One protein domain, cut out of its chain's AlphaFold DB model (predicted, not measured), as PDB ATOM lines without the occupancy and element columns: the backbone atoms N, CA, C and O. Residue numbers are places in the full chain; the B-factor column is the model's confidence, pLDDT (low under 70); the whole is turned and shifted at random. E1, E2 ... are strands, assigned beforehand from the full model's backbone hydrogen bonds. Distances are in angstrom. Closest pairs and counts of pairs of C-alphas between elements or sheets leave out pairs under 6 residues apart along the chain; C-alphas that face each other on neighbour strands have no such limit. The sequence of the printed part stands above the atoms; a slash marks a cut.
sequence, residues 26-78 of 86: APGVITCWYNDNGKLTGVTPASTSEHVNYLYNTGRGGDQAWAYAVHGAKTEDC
ATOM      1  N   ALA A  26     263.484 214.272 266.214       83.31
ATOM      2  CA  ALA A  26     263.797 213.769 267.540       83.31
ATOM      3  C   ALA A  26     262.611 214.034 268.490       83.31
ATOM      4  O   ALA A  26     262.214 215.190 268.676       83.31
ATOM      5  N   PRO A  27     262.022 213.001 269.122       85.31
ATOM      6  CA  PRO A  27     260.899 213.192 270.033       85.31
ATOM      7  C   PRO A  27     261.280 214.079 271.225       85.31
ATOM      8  O   PRO A  27     262.239 213.790 271.939       85.31
ATOM      9  N   GLY A  28     260.502 215.139 271.469       90.19
ATOM     10  CA  GLY A  28     260.707 216.035 272.614       90.19
ATOM     11  C   GLY A  28     261.971 216.896 272.528       90.19
ATOM     12  O   GLY A  28     262.481 217.327 273.565       90.19
ATOM     13  N   VAL A  29     262.494 217.118 271.318       94.75
ATOM     14  CA  VAL A  29     263.598 218.044 271.054       94.75
ATOM     15  C   VAL A  29     263.159 219.050 269.994       94.75
ATOM     16  O   VAL A  29     262.549 218.693 268.983       94.75
ATOM     17  N   ILE A  30     263.478 220.318 270.227       95.75
ATOM     18  CA  ILE A  30     263.212 221.419 269.300       95.75
ATOM     19  C   ILE A  30     264.506 222.160 268.970       95.75
ATOM     20  O   ILE A  30     265.388 222.298 269.818       95.75
ATOM     21  N   THR A  31     264.591 222.673 267.748       96.50
ATOM     22  CA  THR A  31     265.633 223.594 267.295       96.50
ATOM     23  C   THR A  31     265.171 225.021 267.546       96.50
ATOM     24  O   THR A  31     264.159 225.459 266.998       96.50
ATOM     25  N   CYS A  32     265.922 225.765 268.349       97.44
ATOM     26  CA  CYS A  32     265.740 227.196 268.551       97.44
ATOM     27  C   CYS A  32     266.512 227.973 267.478       97.44
ATOM     28  O   CYS A  32     267.739 227.856 267.397       97.44
ATOM     29  N   TRP A  33     265.812 228.793 266.694       97.25
ATOM     30  CA  TRP A  33     266.412 229.622 265.648       97.25
ATOM     31  C   TRP A  33     266.733 231.017 266.169       97.25
ATOM     32  O   TRP A  33     265.886 231.680 266.772       97.25
ATOM     33  N   TYR A  34     267.956 231.475 265.910       98.06
ATOM     34  CA  TYR A  34     268.372 232.835 266.229       98.06
ATOM     35  C   TYR A  34     268.865 233.561 264.993       98.06
ATOM     36  O   TYR A  34     269.566 232.991 264.155       98.06
ATOM     37  N   ASN A  35     268.573 234.857 264.952       97.56
ATOM     38  CA  ASN A  35     269.087 235.720 263.905       97.56
ATOM     39  C   ASN A  35     270.546 236.145 264.119       97.56
ATOM     40  O   ASN A  35     271.175 235.816 265.131       97.56
ATOM     41  N   ASP A  36     271.078 236.928 263.179       96.88
ATOM     42  CA  ASP A  36     272.450 237.456 263.224       96.88
ATOM     43  C   ASP A  36     272.749 238.251 264.509       96.88
ATOM     44  O   ASP A  36     273.867 238.222 265.025       96.88
ATOM     45  N   ASN A  37     271.724 238.888 265.084       96.38
ATOM     46  CA  ASN A  37     271.803 239.658 266.329       96.38
ATOM     47  C   ASN A  37     271.597 238.795 267.592       96.38
ATOM     48  O   ASN A  37     271.462 239.326 268.699       96.38
ATOM     49  N   GLY A  38     271.507 237.471 267.443       96.50
ATOM     50  CA  GLY A  38     271.326 236.520 268.538       96.50
ATOM     51  C   GLY A  38     269.963 236.602 269.229       96.50
ATOM     52  O   GLY A  38     269.851 236.224 270.396       96.50
ATOM     53  N   LYS A  39     268.932 237.138 268.563       97.75
ATOM     54  CA  LYS A  39     267.550 237.139 269.067       97.75
ATOM     55  C   LYS A  39     266.829 235.881 268.585       97.75
ATOM     56  O   LYS A  39     266.965 235.541 267.413       97.75
ATOM     57  N   LEU A  40     266.065 235.241 269.470       97.94
ATOM     58  CA  LEU A  40     265.185 234.128 269.112       97.94
ATOM     59  C   LEU A  40     264.126 234.597 268.100       97.94
ATOM     60  O   LEU A  40     263.482 235.633 268.305       97.94
ATOM     61  N   THR A  41     263.961 233.846 267.018       97.69
ATOM     62  CA  THR A  41     263.031 234.146 265.915       97.69
ATOM     63  C   THR A  41     261.939 233.096 265.781       97.69
ATOM     64  O   THR A  41     260.832 233.420 265.357       97.69
ATOM     65  N   GLY A  42     262.212 231.856 266.190       96.38
ATOM     66  CA  GLY A  42     261.234 230.780 266.163       96.38
ATOM     67  C   GLY A  42     261.826 229.436 266.558       96.38
ATOM     68  O   GLY A  42     262.991 229.340 266.946       96.38
ATOM     69  N   VAL A  43     261.001 228.399 266.439       96.56
ATOM     70  CA  VAL A  43     261.381 227.016 266.727       96.56
ATOM     71  C   VAL A  43     260.875 226.067 265.652       96.56
ATOM     72  O   VAL A  43     259.857 226.330 265.012       96.56
ATOM     73  N   THR A  44     261.568 224.949 265.479       94.75
ATOM     74  CA  THR A  44     261.111 223.799 264.685       94.75
ATOM     75  C   THR A  44     261.359 222.510 265.461       94.75
ATOM     76  O   THR A  44     262.165 222.514 266.390       94.75
ATOM     77  N   PRO A  45     260.705 221.389 265.112       94.06
ATOM     78  CA  PRO A  45     261.151 220.082 265.581       94.06
ATOM     79  C   PRO A  45     262.622 219.870 265.202       94.06
ATOM     80  O   PRO A  45     262.991 220.148 264.060       94.06
ATOM     81  N   ALA A  46     263.441 219.408 266.147       92.50
ATOM     82  CA  ALA A  46     264.830 219.058 265.860       92.50
ATOM     83  C   ALA A  46     264.895 217.721 265.132       92.50
ATOM     84  O   ALA A  46     264.063 216.846 265.378       92.50
ATOM     85  N   SER A  47     265.888 217.532 264.267       87.62
ATOM     86  CA  SER A  47     266.161 216.217 263.689       87.62
ATOM     87  C   SER A  47     266.875 215.305 264.689       87.62
ATOM     88  O   SER A  47     267.500 215.758 265.647       87.62
ATOM     89  N   THR A  48     266.848 213.993 264.451       82.00
ATOM     90  CA  THR A  48     267.638 213.016 265.222       82.00
ATOM     91  C   THR A  48     269.151 213.183 265.066       82.00
ATOM     92  O   THR A  48     269.898 212.537 265.797       82.00
ATOM     93  N   SER A  49     269.611 213.988 264.103       83.94
ATOM     94  CA  SER A  49     271.032 214.275 263.887       83.94
ATOM     95  C   SER A  49     271.521 215.483 264.699       83.94
ATOM     96  O   SER A  49     272.725 215.634 264.907       83.94
ATOM     97  N   GLU A  50     270.610 216.330 265.191       85.44
ATOM     98  CA  GLU A  50     270.966 217.518 265.960       85.44
ATOM     99  C   GLU A  50     271.459 217.171 267.370       85.44
ATOM    100  O   GLU A  50     270.889 216.359 268.099       85.44
ATOM    101  N   HIS A  51     272.537 217.840 267.781       89.06
ATOM    102  CA  HIS A  51     273.111 217.678 269.109       89.06
ATOM    103  C   HIS A  51     272.460 218.652 270.096       89.06
ATOM    104  O   HIS A  51     272.571 219.872 269.959       89.06
ATOM    105  N   VAL A  52     271.821 218.112 271.134       92.56
ATOM    106  CA  VAL A  52     271.220 218.918 272.203       92.56
ATOM    107  C   VAL A  52     272.292 219.733 272.930       92.56
ATOM    108  O   VAL A  52     273.386 219.247 273.213       92.56
ATOM    109  N   ASN A  53     271.958 220.978 273.266       91.94
ATOM    110  CA  ASN A  53     272.835 221.964 273.891       91.94
ATOM    111  C   ASN A  53     274.059 222.357 273.053       91.94
ATOM    112  O   ASN A  53     275.000 222.949 273.591       91.94
ATOM    113  N   TYR A  54     274.036 222.084 271.749       90.88
ATOM    114  CA  TYR A  54     275.068 222.507 270.815       90.88
ATOM    115  C   TYR A  54     274.564 223.665 269.952       90.88
ATOM    116  O   TYR A  54     273.504 223.585 269.333       90.88
ATOM    117  N   LEU A  55     275.323 224.761 269.936       94.69
ATOM    118  CA  LEU A  55     275.036 225.930 269.113       94.69
ATOM    119  C   LEU A  55     275.897 225.876 267.857       94.69
ATOM    120  O   LEU A  55     277.122 225.820 267.960       94.69
ATOM    121  N   TYR A  56     275.278 225.995 266.689       93.50
ATOM    122  CA  TYR A  56     276.019 226.087 265.434       93.50
ATOM    123  C   TYR A  56     275.485 227.181 264.518       93.50
ATOM    124  O   TYR A  56     274.307 227.546 264.545       93.50
ATOM    125  N   ASN A  57     276.400 227.727 263.715       94.56
ATOM    126  CA  ASN A  57     276.065 228.619 262.616       94.56
ATOM    127  C   ASN A  57     275.583 227.772 261.436       94.56
ATOM    128  O   ASN A  57     276.199 226.763 261.097       94.56
ATOM    129  N   THR A  58     274.492 228.185 260.811       93.38
ATOM    130  CA  THR A  58     273.835 227.407 259.748       93.38
ATOM    131  C   THR A  58     274.370 227.754 258.357       93.38
ATOM    132  O   THR A  58     274.006 227.111 257.372       93.38
ATOM    133  N   GLY A  59     275.177 228.815 258.255       95.19
ATOM    134  CA  GLY A  59     275.560 229.473 257.007       95.19
ATOM    135  C   GLY A  59     274.441 230.305 256.371       95.19
ATOM    136  O   GLY A  59     274.663 230.917 255.326       95.19
ATOM    137  N   ARG A  60     273.242 230.344 256.972       86.44
ATOM    138  CA  ARG A  60     272.053 231.026 256.444       86.44
ATOM    139  C   ARG A  60     271.803 232.296 257.254       86.44
ATOM    140  O   ARG A  60     271.237 232.200 258.325       86.44
ATOM    141  N   GLY A  61     272.221 233.472 256.784       91.94
ATOM    142  CA  GLY A  61     271.943 234.738 257.488       91.94
ATOM    143  C   GLY A  61     270.442 235.017 257.695       91.94
ATOM    144  O   GLY A  61     269.577 234.278 257.221       91.94
ATOM    145  N   GLY A  62     270.112 236.112 258.375       95.56
ATOM    146  CA  GLY A  62     268.730 236.478 258.685       95.56
ATOM    147  C   GLY A  62     268.187 235.680 259.868       95.56
ATOM    148  O   GLY A  62     268.909 235.432 260.828       95.56
ATOM    149  N   ASP A  63     266.915 235.281 259.822       96.75
ATOM    150  CA  ASP A  63     266.216 234.715 260.986       96.75
ATOM    151  C   ASP A  63     266.663 233.304 261.395       96.75
ATOM    152  O   ASP A  63     266.319 232.858 262.488       96.75
ATOM    153  N   GLN A  64     267.447 232.615 260.566       96.06
ATOM    154  CA  GLN A  64     267.954 231.264 260.832       96.06
ATOM    155  C   GLN A  64     269.488 231.202 260.834       96.06
ATOM    156  O   GLN A  64     270.055 230.163 260.509       96.06
ATOM    157  N   ALA A  65     270.168 232.285 261.217       97.19
ATOM    158  CA  ALA A  65     271.635 232.362 261.285       97.19
ATOM    159  C   ALA A  65     272.270 231.337 262.229       97.19
ATOM    160  O   ALA A  65     273.384 230.863 261.981       97.19
ATOM    161  N   TRP A  66     271.565 230.978 263.298       96.88
ATOM    162  CA  TRP A  66     272.051 230.037 264.299       96.88
ATOM    163  C   TRP A  66     270.955 229.081 264.750       96.88
ATOM    164  O   TRP A  66     269.796 229.479 264.877       96.88
ATOM    165  N   ALA A  67     271.362 227.853 265.049       95.94
ATOM    166  CA  ALA A  67     270.514 226.779 265.546       95.94
ATOM    167  C   ALA A  67     271.039 226.266 266.890       95.94
ATOM    168  O   ALA A  67     272.250 226.118 267.076       95.94
ATOM    169  N   TYR A  68     270.125 226.010 267.823       96.31
ATOM    170  CA  TYR A  68     270.422 225.440 269.135       96.31
ATOM    171  C   TYR A  68     269.334 224.444 269.526       96.31
ATOM    172  O   TYR A  68     268.192 224.849 269.740       96.31
ATOM    173  N   ALA A  69     269.675 223.164 269.626       95.38
ATOM    174  CA  ALA A  69     268.708 222.137 269.996       95.38
ATOM    175  C   ALA A  69     268.551 222.039 271.521       95.38
ATOM    176  O   ALA A  69     269.544 222.000 272.253       95.38
ATOM    177  N   VAL A  70     267.312 221.959 272.003       95.38
ATOM    178  CA  VAL A  70     266.973 221.786 273.426       95.38
ATOM    179  C   VAL A  70     265.913 220.708 273.604       95.38
ATOM    180  O   VAL A  70     265.083 220.491 272.723       95.38
ATOM    181  N   HIS A  71     265.905 220.059 274.770       94.75
ATOM    182  CA  HIS A  71     264.747 219.270 275.179       94.75
ATOM    183  C   HIS A  71     263.575 220.209 275.463       94.75
ATOM    184  O   HIS A  71     263.700 221.117 276.282       94.75
ATOM    185  N   GLY A  72     262.454 219.987 274.786       91.56
ATOM    186  CA  GLY A  72     261.306 220.880 274.849       91.56
ATOM    187  C   GLY A  72     260.279 220.582 273.767       91.56
ATOM    188  O   GLY A  72     260.431 219.664 272.955       91.56
ATOM    189  N   ALA A  73     259.211 221.368 273.773       88.44
ATOM    190  CA  ALA A  73     258.142 221.287 272.781       88.44
ATOM    191  C   ALA A  73     257.650 222.665 272.319       88.44
ATOM    192  O   ALA A  73     256.849 222.734 271.383       88.44
ATOM    193  N   LYS A  74     258.077 223.755 272.971       92.19
ATOM    194  CA  LYS A  74     257.560 225.102 272.716       92.19
ATOM    195  C   LYS A  74     258.665 226.149 272.739       92.19
ATOM    196  O   LYS A  74     259.730 225.952 273.310       92.19
ATOM    197  N   THR A  75     258.376 227.306 272.154       92.31
ATOM    198  CA  THR A  75     259.300 228.446 272.083       92.31
ATOM    199  C   THR A  75     259.789 228.912 273.455       92.31
ATOM    200  O   THR A  75     260.910 229.397 273.564       92.31
ATOM    201  N   GLU A  76     258.985 228.751 274.507       94.56
ATOM    202  CA  GLU A  76     259.355 229.155 275.870       94.56
ATOM    203  C   GLU A  76     260.479 228.297 276.472       94.56
ATOM    204  O   GLU A  76     261.156 228.749 277.395       94.56
ATOM    205  N   ASP A  77     260.707 227.093 275.934       95.56
ATOM    206  CA  ASP A  77     261.808 226.213 276.340       95.56
ATOM    207  C   ASP A  77     263.161 226.705 275.784       95.56
ATOM    208  O   ASP A  77     264.229 226.296 276.245       95.56
ATOM    209  N   CYS A  78     263.134 227.607 274.797       96.75
ATOM    210  CA  CYS A  78     264.329 228.194 274.211       96.75
ATOM    211  C   CYS A  78     264.854 229.378 275.034       96.75
ATOM    212  O   CYS A  78     264.090 230.252 275.454       96.75
TER     213      CYS A  78
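This is residues 26 to 78 of the 86 residues of an uncharacterized protein of Rhizomicrobium palustre (UniProt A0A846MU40). The domain is one strongly twisted sheet made of two strand hairpins side by side, E1 with E2 and E3 with E4, joined where E1 and E4 run next to each other in the middle. After E4 the last printed residues, 72 to 78, turn and fold back in a short stretch with no named element. The printed part has 53 residues with four named strands, E1 to E4 along the chain, and no named helix; the sheet's order is E2, E1, E4, E3, with neighbours antiparallel throughout. The class is all strand, though under half of the residues, 26 of 53, are in named elements. The whole is compact, with a radius of gyration of the C-alphas of 10.0 A, and spans 27 by 22 by 14 A.

E1, residues 26 to 34, begins with C-alpha 26 at (263.797, 213.769, 267.540), is 19.7 A long and bends by 70 degrees at residue 29. E2, residues 40 to 47, is 18.7 A long and bends by 56 degrees at residue 44. E4, residues 66 to 71, is 17.0 A long and ends with C-alpha 71 at (264.747, 219.270, 275.179). E3, residues 55 to 57, is 7.1 A from first to last C-alpha.

The inner strands E1 and E4 are antiparallel, with 148 degrees between their directions. C-alphas 31 and 69 face each other at 4.3 A, and N 32 and O 68 are within hydrogen-bond range at 2.8 A. E2, an edge strand, forms a hairpin with E1 at 149 degrees. Across that pair C-alphas 40 and 34 face each other at 4.5 A, and N 31 and O 44 are 2.8 A apart, within hydrogen-bond range. E3, the other edge strand, forms a hairpin with E4 at 155 degrees. C-alphas 68 and 55 face each other at 4.6 A, with N 67 and O 56 within hydrogen-bond range at 3.0 A. E2 and E4 have one pair of C-alphas within 8 A, those of Ala 46 and Ala 69 at 6.5 A. E3 is apart from E1 and from E2.

From edge to edge of the sheet the strands' lines turn by 78 degrees, and its C-alphas lie up to 6.1 A off their best plane. The two C-alphas farthest apart in the domain, those of Pro 27 and Asn 37, are 28.9 A from each other. The link from E1 to E2 is tight, and those from E2 to E3 and from E3 to E4 are short. The printed part has no cut. The mean pLDDT of the printed part is 93.6, and no printed residue is under 70 in this model.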